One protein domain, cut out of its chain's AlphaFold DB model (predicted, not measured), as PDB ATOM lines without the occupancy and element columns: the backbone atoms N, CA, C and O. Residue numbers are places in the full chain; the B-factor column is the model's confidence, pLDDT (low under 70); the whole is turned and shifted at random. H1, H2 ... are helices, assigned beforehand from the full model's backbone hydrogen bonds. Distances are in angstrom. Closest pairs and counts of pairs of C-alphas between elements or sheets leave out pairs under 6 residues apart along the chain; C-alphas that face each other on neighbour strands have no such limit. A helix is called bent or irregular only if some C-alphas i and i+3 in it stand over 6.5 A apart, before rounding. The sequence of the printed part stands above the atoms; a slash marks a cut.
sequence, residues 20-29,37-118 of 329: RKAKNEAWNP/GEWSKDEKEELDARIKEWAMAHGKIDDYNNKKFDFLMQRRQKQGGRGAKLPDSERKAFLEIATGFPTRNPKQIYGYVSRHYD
ATOM      1  N   ARG A  20     117.397 125.535 159.968       62.53
ATOM      2  CA  ARG A  20     116.813 124.295 159.429       62.53
ATOM      3  C   ARG A  20     117.127 124.135 157.947       62.53
ATOM      4  O   ARG A  20     117.422 123.018 157.523       62.53
ATOM      5  N   LYS A  21     117.082 125.227 157.184       64.44
ATOM      6  CA  LYS A  21     117.439 125.250 155.765       64.44
ATOM      7  C   LYS A  21     118.914 124.893 155.568       64.44
ATOM      8  O   LYS A  21     119.193 123.931 154.862       64.44
ATOM      9  N   ALA A  22     119.821 125.541 156.300       67.62
ATOM     10  CA  ALA A  22     121.257 125.256 156.261       67.62
ATOM     11  C   ALA A  22     121.585 123.802 156.659       67.62
ATOM     12  O   ALA A  22     122.363 123.123 155.993       67.62
ATOM     13  N   LYS A  23     120.935 123.267 157.706       67.62
ATOM     14  CA  LYS A  23     121.080 121.852 158.110       67.62
ATOM     15  C   LYS A  23     120.598 120.885 157.023       67.62
ATOM     16  O   LYS A  23     121.187 119.822 156.852       67.62
ATOM     17  N   ASN A  24     119.529 121.229 156.305       69.25
ATOM     18  CA  ASN A  24     119.011 120.407 155.213       69.25
ATOM     19  C   ASN A  24     119.906 120.477 153.964       69.25
ATOM     20  O   ASN A  24     120.118 119.456 153.317       69.25
ATOM     21  N   GLU A  25     120.468 121.647 153.661       78.00
ATOM     22  CA  GLU A  25     121.426 121.841 152.564       78.00
ATOM     23  C   GLU A  25     122.728 121.073 152.806       78.00
ATOM     24  O   GLU A  25     123.195 120.383 151.907       78.00
ATOM     25  N   ALA A  26     123.254 121.076 154.035       79.19
ATOM     26  CA  ALA A  26     124.420 120.265 154.391       79.19
ATOM     27  C   ALA A  26     124.138 118.750 154.338       79.19
ATOM     28  O   ALA A  26     125.021 117.959 154.024       79.19
ATOM     29  N   TRP A  27     122.907 118.325 154.643       84.50
ATOM     30  CA  TRP A  27     122.512 116.913 154.621       84.50
ATOM     31  C   TRP A  27     122.216 116.379 153.215       84.50
ATOM     32  O   TRP A  27     122.423 115.198 152.924       84.50
ATOM     33  N   ASN A  28     121.701 117.242 152.344       86.12
ATOM     34  CA  ASN A  28     121.304 116.905 150.987       86.12
ATOM     35  C   ASN A  28     121.854 117.927 149.973       86.12
ATOM     36  O   ASN A  28     121.056 118.541 149.255       86.12
ATOM     37  N   PRO A  29     123.187 118.114 149.905       87.06
ATOM     38  CA  PRO A  29     123.802 118.964 148.906       87.06
ATOM     39  C   PRO A  29     123.593 118.353 147.519       87.06
ATOM     40  O   PRO A  29     123.540 117.124 147.361       87.06
ATOM     41  N   GLY A  37     120.545 105.696 142.259       80.62
ATOM     42  CA  GLY A  37     120.238 104.281 142.042       80.62
ATOM     43  C   GLY A  37     121.333 103.355 142.565       80.62
ATOM     44  O   GLY A  37     121.898 103.626 143.631       80.62
ATOM     45  N   GLU A  38     121.567 102.259 141.839       81.94
ATOM     46  CA  GLU A  38     122.525 101.204 142.186       81.94
ATOM     47  C   GLU A  38     123.939 101.759 142.380       81.94
ATOM     48  O   GLU A  38     124.297 102.775 141.786       81.94
ATOM     49  N   TRP A  39     124.690 101.134 143.286       89.12
ATOM     50  CA  TRP A  39     126.043 101.541 143.655       89.12
ATOM     51  C   TRP A  39     127.060 100.712 142.878       89.12
ATOM     52  O   TRP A  39     127.000  99.474 142.942       89.12
ATOM     53  N   SER A  40     127.993 101.380 142.195       87.94
ATOM     54  CA  SER A  40     129.087 100.697 141.500       87.94
ATOM     55  C   SER A  40     130.018  99.999 142.498       87.94
ATOM     56  O   SER A  40     129.950 100.232 143.710       87.94
ATOM     57  N   LYS A  41     130.881  99.108 142.001       87.69
ATOM     58  CA  LYS A  41     131.901  98.453 142.830       87.69
ATOM     59  C   LYS A  41     132.825  99.491 143.477       87.69
ATOM     60  O   LYS A  41     132.952  99.491 144.696       87.69
ATOM     61  N   ASP A  42     133.320 100.439 142.689       88.94
ATOM     62  CA  ASP A  42     134.195 101.516 143.161       88.94
ATOM     63  C   ASP A  42     133.513 102.390 144.226       88.94
ATOM     64  O   ASP A  42     134.116 102.713 145.243       88.94
ATOM     65  N   GLU A  43     132.222 102.722 144.060       93.19
ATOM     66  CA  GLU A  43     131.474 103.492 145.068       93.19
ATOM     67  C   GLU A  43     131.345 102.733 146.396       93.19
ATOM     68  O   GLU A  43     131.329 103.346 147.465       93.19
ATOM     69  N   LYS A  44     131.217 101.401 146.336       93.56
ATOM     70  CA  LYS A  44     131.133 100.543 147.525       93.56
ATOM     71  C   LYS A  44     132.483 100.440 148.227       93.56
ATOM     72  O   LYS A  44     132.510 100.522 149.449       93.56
ATOM     73  N   GLU A  45     133.564 100.265 147.472       93.50
ATOM     74  CA  GLU A  45     134.930 100.178 148.003       93.50
ATOM     75  C   GLU A  45     135.366 101.502 148.636       93.50
ATOM     76  O   GLU A  45     135.830 101.512 149.774       93.50
ATOM     77  N   GLU A  46     135.105 102.626 147.964       94.75
ATOM     78  CA  GLU A  46     135.362 103.969 148.489       94.75
ATOM     79  C   GLU A  46     134.553 104.247 149.766       94.75
ATOM     80  O   GLU A  46     135.067 104.793 150.745       94.75
ATOM     81  N   LEU A  47     133.275 103.846 149.796       95.00
ATOM     82  CA  LEU A  47     132.448 103.991 150.992       95.00
ATOM     83  C   LEU A  47     132.969 103.139 152.161       95.00
ATOM     84  O   LEU A  47     133.020 103.635 153.287       95.00
ATOM     85  N   ASP A  48     133.341 101.879 151.914       94.25
ATOM     86  CA  ASP A  48     133.903 100.977 152.931       94.25
ATOM     87  C   ASP A  48     135.221 101.552 153.485       94.25
ATOM     88  O   ASP A  48     135.369 101.679 154.702       94.25
ATOM     89  N   ALA A  49     136.116 102.033 152.611       94.50
ATOM     90  CA  ALA A  49     137.374 102.681 152.987       94.50
ATOM     91  C   ALA A  49     137.158 103.913 153.881       94.50
ATOM     92  O   ALA A  49     137.750 104.014 154.956       94.50
ATOM     93  N   ARG A  50     136.238 104.810 153.514       94.94
ATOM     94  CA  ARG A  50     135.924 106.005 154.319       94.94
ATOM     95  C   ARG A  50     135.297 105.669 155.662       94.94
ATOM     96  O   ARG A  50     135.579 106.321 156.665       94.94
ATOM     97  N   ILE A  51     134.443 104.646 155.707       93.62
ATOM     98  CA  ILE A  51     133.890 104.157 156.973       93.62
ATOM     99  C   ILE A  51     135.009 103.589 157.853       93.62
ATOM    100  O   ILE A  51     134.994 103.828 159.060       93.62
ATOM    101  N   LYS A  52     135.985 102.883 157.270       94.44
ATOM    102  CA  LYS A  52     137.160 102.366 157.984       94.44
ATOM    103  C   LYS A  52     138.022 103.482 158.562       94.44
ATOM    104  O   LYS A  52     138.370 103.419 159.737       94.44
ATOM    105  N   GLU A  53     138.347 104.497 157.766       93.69
ATOM    106  CA  GLU A  53     139.118 105.667 158.206       93.69
ATOM    107  C   GLU A  53     138.405 106.398 159.340       93.69
ATOM    108  O   GLU A  53     138.996 106.670 160.388       93.69
ATOM    109  N   TRP A  54     137.101 106.636 159.171       92.44
ATOM    110  CA  TRP A  54     136.279 107.246 160.206       92.44
ATOM    111  C   TRP A  54     136.280 106.402 161.485       92.44
ATOM    112  O   TRP A  54     136.470 106.936 162.579       92.44
ATOM    113  N   ALA A  55     136.117 105.082 161.360       91.75
ATOM    114  CA  ALA A  55     136.144 104.163 162.489       91.75
ATOM    115  C   ALA A  55     137.509 104.165 163.190       91.75
ATOM    116  O   ALA A  55     137.556 104.183 164.416       91.75
ATOM    117  N   MET A  56     138.615 104.207 162.448       92.50
ATOM    118  CA  MET A  56     139.964 104.294 163.009       92.50
ATOM    119  C   MET A  56     140.166 105.593 163.797       92.50
ATOM    120  O   MET A  56     140.582 105.541 164.953       92.50
ATOM    121  N   ALA A  57     139.791 106.739 163.220       90.69
ATOM    122  CA  ALA A  57     139.903 108.047 163.869       90.69
ATOM    123  C   ALA A  57     139.066 108.163 165.158       90.69
ATOM    124  O   ALA A  57     139.396 108.947 166.044       90.69
ATOM    125  N   HIS A  58     138.001 107.363 165.280       88.19
ATOM    126  CA  HIS A  58     137.076 107.378 166.416       88.19
ATOM    127  C   HIS A  58     137.207 106.160 167.349       88.19
ATOM    128  O   HIS A  58     136.339 105.941 168.196       88.19
ATOM    129  N   GLY A  59     138.259 105.343 167.206       89.75
ATOM    130  CA  GLY A  59     138.488 104.176 168.070       89.75
ATOM    131  C   GLY A  59     137.434 103.066 167.924       89.75
ATOM    132  O   GLY A  59     137.124 102.368 168.884       89.75
ATOM    133  N   LYS A  60     136.848 102.922 166.731       89.94
ATOM    134  CA  LYS A  60     135.842 101.914 166.338       89.94
ATOM    135  C   LYS A  60     136.371 100.899 165.320       89.94
ATOM    136  O   LYS A  60     135.586 100.208 164.673       89.94
ATOM    137  N   ILE A  61     137.690 100.805 165.152       92.75
ATOM    138  CA  ILE A  61     138.303  99.917 164.154       92.75
ATOM    139  C   ILE A  61     137.990  98.437 164.415       92.75
ATOM    140  O   ILE A  61     137.724  97.694 163.475       92.75
ATOM    141  N   ASP A  62     137.918  98.019 165.680       92.81
ATOM    142  CA  ASP A  62     137.553  96.644 166.032       92.81
ATOM    143  C   ASP A  62     136.090  96.341 165.691       92.81
ATOM    144  O   ASP A  62     135.786  95.278 165.149       92.81
ATOM    145  N   ASP A  63     135.178  97.283 165.945       90.31
ATOM    146  CA  ASP A  63     133.768  97.155 165.560       90.31
ATOM    147  C   ASP A  63     133.632  97.039 164.033       90.31
ATOM    148  O   ASP A  63     132.909  96.173 163.532       90.31
ATOM    149  N   TYR A  64     134.386  97.852 163.286       91.88
ATOM    150  CA  TYR A  64     134.460  97.781 161.828       91.88
ATOM    151  C   TYR A  64     134.969  96.421 161.331       91.88
ATOM    152  O   TYR A  64     134.333  95.795 160.479       91.88
ATOM    153  N   ASN A  65     136.089  95.939 161.881       92.00
ATOM    154  CA  ASN A  65     136.697  94.662 161.502       92.00
ATOM    155  C   ASN A  65     135.744  93.488 161.769       92.00
ATOM    156  O   ASN A  65     135.658  92.563 160.965       92.00
ATOM    157  N   ASN A  66     134.958  93.572 162.844       90.44
ATOM    158  CA  ASN A  66     133.925  92.597 163.189       90.44
ATOM    159  C   ASN A  66     132.598  92.795 162.428       90.44
ATOM    160  O   ASN A  66     131.611  92.130 162.749       90.44
ATOM    161  N   LYS A  67     132.539  93.718 161.455       88.81
ATOM    162  CA  LYS A  67     131.334  94.082 160.686       88.81
ATOM    163  C   LYS A  67     130.140  94.486 161.570       88.81
ATOM    164  O   LYS A  67     128.982  94.277 161.211       88.81
ATOM    165  N   LYS A  68     130.416  95.106 162.722       87.56
ATOM    166  CA  LYS A  68     129.423  95.641 163.666       87.56
ATOM    167  C   LYS A  68     129.269  97.148 163.473       87.56
ATOM    168  O   LYS A  68     129.937  97.946 164.117       87.56
ATOM    169  N   PHE A  69     128.337  97.556 162.617       86.94
ATOM    170  CA  PHE A  69     128.130  98.970 162.265       86.94
ATOM    171  C   PHE A  69     127.124  99.712 163.166       86.94
ATOM    172  O   PHE A  69     126.649 100.801 162.825       86.94
ATOM    173  N   ASP A  70     126.814  99.173 164.350       79.81
ATOM    174  CA  ASP A  70     125.911  99.802 165.327       79.81
ATOM    175  C   ASP A  70     126.364 101.219 165.713       79.81
ATOM    176  O   ASP A  70     125.523 102.090 165.964       79.81
ATOM    177  N   PHE A  71     127.680 101.469 165.700       79.94
ATOM    178  CA  PHE A  71     128.274 102.783 165.948       79.94
ATOM    179  C   PHE A  71     127.862 103.838 164.906       79.94
ATOM    180  O   PHE A  71     127.915 105.028 165.201       79.94
ATOM    181  N   LEU A  72     127.384 103.436 163.720       81.75
ATOM    182  CA  LEU A  72     126.802 104.331 162.713       81.75
ATOM    183  C   LEU A  72     125.270 104.388 162.774       81.75
ATOM    184  O   LEU A  72     124.706 105.450 162.494       81.75
ATOM    185  N   MET A  73     124.588 103.302 163.141       72.69
ATOM    186  CA  MET A  73     123.127 103.177 162.995       72.69
ATOM    187  C   MET A  73     122.336 103.482 164.273       72.69
ATOM    188  O   MET A  73     121.357 104.232 164.242       72.69
ATOM    189  N   GLN A  74     122.787 102.996 165.428       63.91
ATOM    190  CA  GLN A  74     122.020 103.046 166.681       63.91
ATOM    191  C   GLN A  74     122.356 104.261 167.568       63.91
ATOM    192  O   GLN A  74     121.899 104.363 168.711       63.91
ATOM    193  N   ARG A  75     123.088 105.240 167.017       60.44
ATOM    194  CA  ARG A  75     123.596 106.439 167.715       60.44
ATOM    195  C   ARG A  75     122.524 107.245 168.454       60.44
ATOM    196  O   ARG A  75     122.759 107.735 169.550       60.44
ATOM    197  N   ARG A  76     121.321 107.379 167.878       51.31
ATOM    198  CA  ARG A  76     120.223 108.180 168.467       51.31
ATOM    199  C   ARG A  76     119.359 107.427 169.477       51.31
ATOM    200  O   ARG A  76     118.734 108.071 170.314       51.31
ATOM    201  N   GLN A  77     119.265 106.103 169.381       52.88
ATOM    202  CA  GLN A  77     118.434 105.296 170.284       52.88
ATOM    203  C   GLN A  77     119.190 104.912 171.556       52.88
ATOM    204  O   GLN A  77     118.603 104.992 172.630       52.88
ATOM    205  N   LYS A  78     120.488 104.593 171.453       51.44
ATOM    206  CA  LYS A  78     121.328 104.234 172.608       51.44
ATOM    207  C   LYS A  78     121.712 105.431 173.497       51.44
ATOM    208  O   LYS A  78     122.022 105.223 174.660       51.44
ATOM    209  N   GLN A  79     121.643 106.671 172.994       46.44
ATOM    210  CA  GLN A  79     122.077 107.875 173.729       46.44
ATOM    211  C   GLN A  79     120.938 108.827 174.165       46.44
ATOM    212  O   GLN A  79     121.173 110.010 174.396       46.44
ATOM    213  N   GLY A  80     119.693 108.349 174.288       46.44
ATOM    214  CA  GLY A  80     118.608 109.131 174.917       46.44
ATOM    215  C   GLY A  80     117.673 109.898 173.969       46.44
ATOM    216  O   GLY A  80     116.944 110.789 174.397       46.44
ATOM    217  N   GLY A  81     117.631 109.560 172.678       56.66
ATOM    218  CA  GLY A  81     116.601 110.063 171.767       56.66
ATOM    219  C   GLY A  81     116.748 111.540 171.377       56.66
ATOM    220  O   GLY A  81     117.844 112.035 171.106       56.66
ATOM    221  N   ARG A  82     115.617 112.247 171.235       42.03
ATOM    222  CA  ARG A  82     115.582 113.660 170.815       42.03
ATOM    223  C   ARG A  82     116.102 114.517 171.982       42.03
ATOM    224  O   ARG A  82     115.345 114.822 172.889       42.03
ATOM    225  N   GLY A  83     117.392 114.857 171.960       50.56
ATOM    226  CA  GLY A  83     118.072 115.574 173.053       50.56
ATOM    227  C   GLY A  83     119.414 114.967 173.479       50.56
ATOM    228  O   GLY A  83     120.141 115.597 174.239       50.56
ATOM    229  N   ALA A  84     119.770 113.788 172.952       54.47
ATOM    230  CA  ALA A  84     121.048 113.119 173.192       54.47
ATOM    231  C   ALA A  84     122.260 114.047 172.967       54.47
ATOM    232  O   ALA A  84     122.472 114.544 171.852       54.47
ATOM    233  N   LYS A  85     123.083 114.269 174.002       54.59
ATOM    234  CA  LYS A  85     124.360 115.003 173.914       54.59
ATOM    235  C   LYS A  85     125.473 114.091 173.381       54.59
ATOM    236  O   LYS A  85     126.388 113.726 174.100       54.59
ATOM    237  N   LEU A  86     125.353 113.725 172.108       54.72
ATOM    238  CA  LEU A  86     126.434 113.115 171.327       54.72
ATOM    239  C   LEU A  86     127.575 114.139 171.119       54.72
ATOM    240  O   LEU A  86     127.246 115.306 170.867       54.72
ATOM    241  N   PRO A  87     128.860 113.727 171.142       56.38
ATOM    242  CA  PRO A  87     129.960 114.524 170.601       56.38
ATOM    243  C   PRO A  87     129.648 114.986 169.171       56.38
ATOM    244  O   PRO A  87     128.988 114.275 168.406       56.38
ATOM    245  N   ASP A  88     130.093 116.184 168.794       57.19
ATOM    246  CA  ASP A  88     129.734 116.781 167.501       57.19
ATOM    247  C   ASP A  88     130.200 115.940 166.299       57.19
ATOM    248  O   ASP A  88     129.487 115.897 165.293       57.19
ATOM    249  N   SER A  89     131.306 115.203 166.423       56.38
ATOM    250  CA  SER A  89     131.781 114.263 165.398       56.38
ATOM    251  C   SER A  89     130.851 113.053 165.225       56.38
ATOM    252  O   SER A  89     130.470 112.681 164.114       56.38
ATOM    253  N   GLU A  90     130.310 112.510 166.320       54.31
ATOM    254  CA  GLU A  90     129.309 111.436 166.264       54.31
ATOM    255  C   GLU A  90     127.968 111.907 165.681       54.31
ATOM    256  O   GLU A  90     127.246 111.122 165.056       54.31
ATOM    257  N   ARG A  91     127.619 113.193 165.828       60.06
ATOM    258  CA  ARG A  91     126.436 113.795 165.182       60.06
ATOM    259  C   ARG A  91     126.628 113.998 163.684       60.06
ATOM    260  O   ARG A  91     125.636 114.000 162.950       60.06
ATOM    261  N   LYS A  92     127.876 114.164 163.246       74.50
ATOM    262  CA  LYS A  92     128.256 114.524 161.880       74.50
ATOM    263  C   LYS A  92     128.926 113.392 161.103       74.50
ATOM    264  O   LYS A  92     129.244 113.628 159.950       74.50
ATOM    265  N   ALA A  93     129.032 112.163 161.626       84.69
ATOM    266  CA  ALA A  93     129.760 111.090 160.925       84.69
ATOM    267  C   ALA A  93     129.369 110.902 159.451       84.69
ATOM    268  O   ALA A  93     130.234 110.739 158.612       84.69
ATOM    269  N   PHE A  94     128.080 110.955 159.095       88.44
ATOM    270  CA  PHE A  94     127.684 110.830 157.683       88.44
ATOM    271  C   PHE A  94     128.019 112.066 156.843       88.44
ATOM    272  O   PHE A  94     128.149 111.933 155.635       88.44
ATOM    273  N   LEU A  95     128.144 113.244 157.457       87.56
ATOM    274  CA  LEU A  95     128.698 114.424 156.793       87.56
ATOM    275  C   LEU A  95     130.205 114.245 156.589       87.56
ATOM    276  O   LEU A  95     130.680 114.478 155.493       87.56
ATOM    277  N   GLU A  96     130.924 113.766 157.606       88.88
ATOM    278  CA  GLU A  96     132.372 113.529 157.555       88.88
ATOM    279  C   GLU A  96     132.747 112.437 156.548       88.88
ATOM    280  O   GLU A  96     133.588 112.669 155.689       88.88
ATOM    281  N   ILE A  97     132.062 111.291 156.587       91.38
ATOM    282  CA  ILE A  97     132.225 110.187 155.628       91.38
ATOM    283  C   ILE A  97     131.926 110.668 154.201       91.38
ATOM    284  O   ILE A  97     132.596 110.263 153.255       91.38
ATOM    285  N   ALA A  98     130.934 111.545 154.032       91.56
ATOM    286  CA  ALA A  98     130.577 112.096 152.729       91.56
ATOM    287  C   ALA A  98     131.505 113.225 152.250       91.56
ATOM    288  O   ALA A  98     131.396 113.631 151.093       91.56
ATOM    289  N   THR A  99     132.384 113.765 153.101       89.94
ATOM    290  CA  THR A  99     133.259 114.891 152.746       89.94
ATOM    291  C   THR A  99     134.166 114.508 151.585       89.94
ATOM    292  O   THR A  99     135.025 113.645 151.724       89.94
ATOM    293  N   GLY A 100     133.996 115.151 150.430       85.19
ATOM    294  CA  GLY A 100     134.769 114.823 149.230       85.19
ATOM    295  C   GLY A 100     134.405 113.471 148.611       85.19
ATOM    296  O   GLY A 100     135.196 112.939 147.840       85.19
ATOM    297  N   PHE A 101     133.248 112.889 148.953       90.50
ATOM    298  CA  PHE A 101     132.715 111.744 148.220       90.50
ATOM    299  C   PHE A 101     132.233 112.239 146.843       90.50
ATOM    300  O   PHE A 101     131.372 113.120 146.790       90.50
ATOM    301  N   PRO A 102     132.754 111.701 145.727       85.69
ATOM    302  CA  PRO A 102     132.613 112.340 144.417       85.69
ATOM    303  C   PRO A 102     131.183 112.302 143.863       85.69
ATOM    304  O   PRO A 102     130.751 113.243 143.211       85.69
ATOM    305  N   THR A 103     130.430 111.225 144.113       89.31
ATOM    306  CA  THR A 103     129.172 110.955 143.390       89.31
ATOM    307  C   THR A 103     127.924 110.872 144.268       89.31
ATOM    308  O   THR A 103     126.811 110.881 143.739       89.31
ATOM    309  N   ARG A 104     128.056 110.769 145.597       92.50
ATOM    310  CA  ARG A 104     126.948 110.507 146.533       92.50
ATOM    311  C   ARG A 104     126.974 111.472 147.702       92.50
ATOM    312  O   ARG A 104     128.012 111.722 148.301       92.50
ATOM    313  N   ASN A 105     125.798 111.965 148.065       91.69
ATOM    314  CA  ASN A 105     125.647 112.898 149.174       91.69
ATOM    315  C   ASN A 105     125.379 112.177 150.520       91.69
ATOM    316  O   ASN A 105     125.040 110.986 150.528       91.69
ATOM    317  N   PRO A 106     125.480 112.874 151.673       90.75
ATOM    318  CA  PRO A 106     125.295 112.278 153.001       90.75
ATOM    319  C   PRO A 106     123.970 111.524 153.163       90.75
ATOM    320  O   PRO A 106     123.931 110.435 153.735       90.75
ATOM    321  N   LYS A 107     122.871 112.066 152.617       87.06
ATOM    322  CA  LYS A 107     121.551 111.421 152.638       87.06
ATOM    323  C   LYS A 107     121.544 110.085 151.888       87.06
ATOM    324  O   LYS A 107     120.924 109.129 152.362       87.06
ATOM    325  N   GLN A 108     122.196 110.010 150.727       90.75
ATOM    326  CA  GLN A 108     122.310 108.776 149.943       90.75
ATOM    327  C   GLN A 108     123.191 107.744 150.650       90.75
ATOM    328  O   GLN A 108     122.776 106.590 150.761       90.75
ATOM    329  N   ILE A 109     124.343 108.172 151.176       91.81
ATOM    330  CA  ILE A 109     125.259 107.330 151.959       91.81
ATOM    331  C   ILE A 109     124.536 106.751 153.176       91.81
ATOM    332  O   ILE A 109     124.509 105.536 153.357       91.81
ATOM    333  N   TYR A 110     123.850 107.588 153.959       88.00
ATOM    334  CA  TYR A 110     123.029 107.127 155.078       88.00
ATOM    335  C   TYR A 110     121.994 106.099 154.640       88.00
ATOM    336  O   TYR A 110     121.863 105.052 155.266       88.00
ATOM    337  N   GLY A 111     121.266 106.372 153.554       84.94
ATOM    338  CA  GLY A 111     120.259 105.456 153.034       84.94
ATOM    339  C   GLY A 111     120.833 104.111 152.581       84.94
ATOM    340  O   GLY A 111     120.123 103.110 152.671       84.94
ATOM    341  N   TYR A 112     122.071 104.075 152.087       89.00
ATOM    342  CA  TYR A 112     122.770 102.840 151.732       89.00
ATOM    343  C   TYR A 112     123.224 102.088 152.986       89.00
ATOM    344  O   TYR A 112     122.791 100.960 153.208       89.00
ATOM    345  N   VAL A 113     123.993 102.740 153.864       88.12
ATOM    346  CA  VAL A 113     124.494 102.150 155.118       88.12
ATOM    347  C   VAL A 113     123.342 101.611 155.967       88.12
ATOM    348  O   VAL A 113     123.400 100.481 156.441       88.12
ATOM    349  N   SER A 114     122.234 102.349 156.057       81.44
ATOM    350  CA  SER A 114     121.046 101.904 156.797       81.44
ATOM    351  C   SER A 114     120.397 100.643 156.237       81.44
ATOM    352  O   SER A 114     119.738  99.915 156.967       81.44
ATOM    353  N   ARG A 115     120.512 100.408 154.928       79.69
ATOM    354  CA  ARG A 115     119.897  99.248 154.276       79.69
ATOM    355  C   ARG A 115     120.818  98.037 154.243       79.69
ATOM    356  O   ARG A 115     120.323  96.916 154.267       79.69
ATOM    357  N   HIS A 116     122.124  98.265 154.178       82.38
ATOM    358  CA  HIS A 116     123.103  97.206 153.959       82.38
ATOM    359  C   HIS A 116     123.875  96.811 155.221       82.38
ATOM    360  O   HIS A 116     124.273  95.657 155.325       82.38
ATOM    361  N   TYR A 117     124.083  97.731 156.168       83.88
ATOM    362  CA  TYR A 117     124.930  97.506 157.349       83.88
ATOM    363  C   TYR A 117     124.157  97.506 158.674       83.88
ATOM    364  O   TYR A 117     124.712  97.128 159.703       83.88
ATOM    365  N   ASP A 118     122.887  97.919 158.671       77.25
ATOM    366  CA  ASP A 118     122.034  97.833 159.854       77.25
ATOM    367  C   ASP A 118     121.573  96.387 160.083       77.25
ATOM    368  O   ASP A 118     120.819  95.820 159.284       77.25
TER     369      ASP A 118
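Overview. This is residues 20 to 29 and 37 to 118 of the 329 residues of the protein "Hypothetical protein" of Micromonas pusilla (UniProt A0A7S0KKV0). What shape do these atoms make? H2 and H6 run side by side in opposite ways, and H7 packs crosswise on H6 and passes nearly perpendicular to H2. Short H3 sits at the far end of H2, small H4 and H5 follow on the way to H6, and H1 lies off to one side, near H6 and H7. What is it built of? The printed part has 92 residues with seven named helices, H1 to H7 in order, and no named strand; its class is all helix. It is compact and rounded, with a radius of gyration of the C-alphas of 13.2 A and spans of 37 by 36 by 22 A.

Along the chain. Where do the first helices run? H1 is residues 20 to 27, beginning at C-alpha 20 (116.813, 124.295, 159.429). H2, the longest helix, is residues 41 to 57 and 24.5 A long. H3 is residues 61 to 65. And the later ones? H4 is residues 70 to 73 and H5 residues 75 to 78. H6, residues 88 to 98, is 15.5 A long and irregular: C-alphas 91 and 94 are 8.2 A apart. H7, residues 106 to 116, is 15.3 A long and ends at C-alpha 116 (123.103, 97.206, 153.959).

Arrangement. What is near H1? It touches no helix, but is close to H7, not clearly touching, with the closest C-alphas, those of Trp 27 and Pro 106, 5.6 A apart. What do H2 and H6 touch? With residues 47 to 54 alone H2 touches H6, the closest C-alphas being those of Arg 50 and Ile 97, 5.7 A apart, at a shallow tilt of 25 degrees, opposite ways. With residues 52 to 55 alone H2 touches H3, closest at the C-alphas of Ala 55 and Ile 61, 5.0 A apart. H6 touches H7 about perpendicular, at 90 degrees, closest at the C-alphas of Ala 98 and Pro 106, 5.3 A apart. What of H4 and H5? They meet only through their link, and H5 and H7 are apart. How do the backbones run? Every O i to N i+4 pair is within hydrogen-bond range in H1, H2 and H3, against 5 of 7 in H6 and 6 of 7 in H7. H4 and H5 are too short for such a pair; the one O i to N i+3 pair is within range in H4, but not in H5.

Size, cuts and confidence. How far does it reach? The two C-alphas farthest apart, those of Lys 41 and Gly 83, are 37.4 A apart. Is anything missing? Residues 30 to 36 are not printed, and C-alphas 29 and 37 are 16.6 A apart across the cut; of the links printed whole, none is long. Where is confidence low? The mean pLDDT of the printed part is 80.2, and residues 20 to 24 and 74 to 91 are under 70.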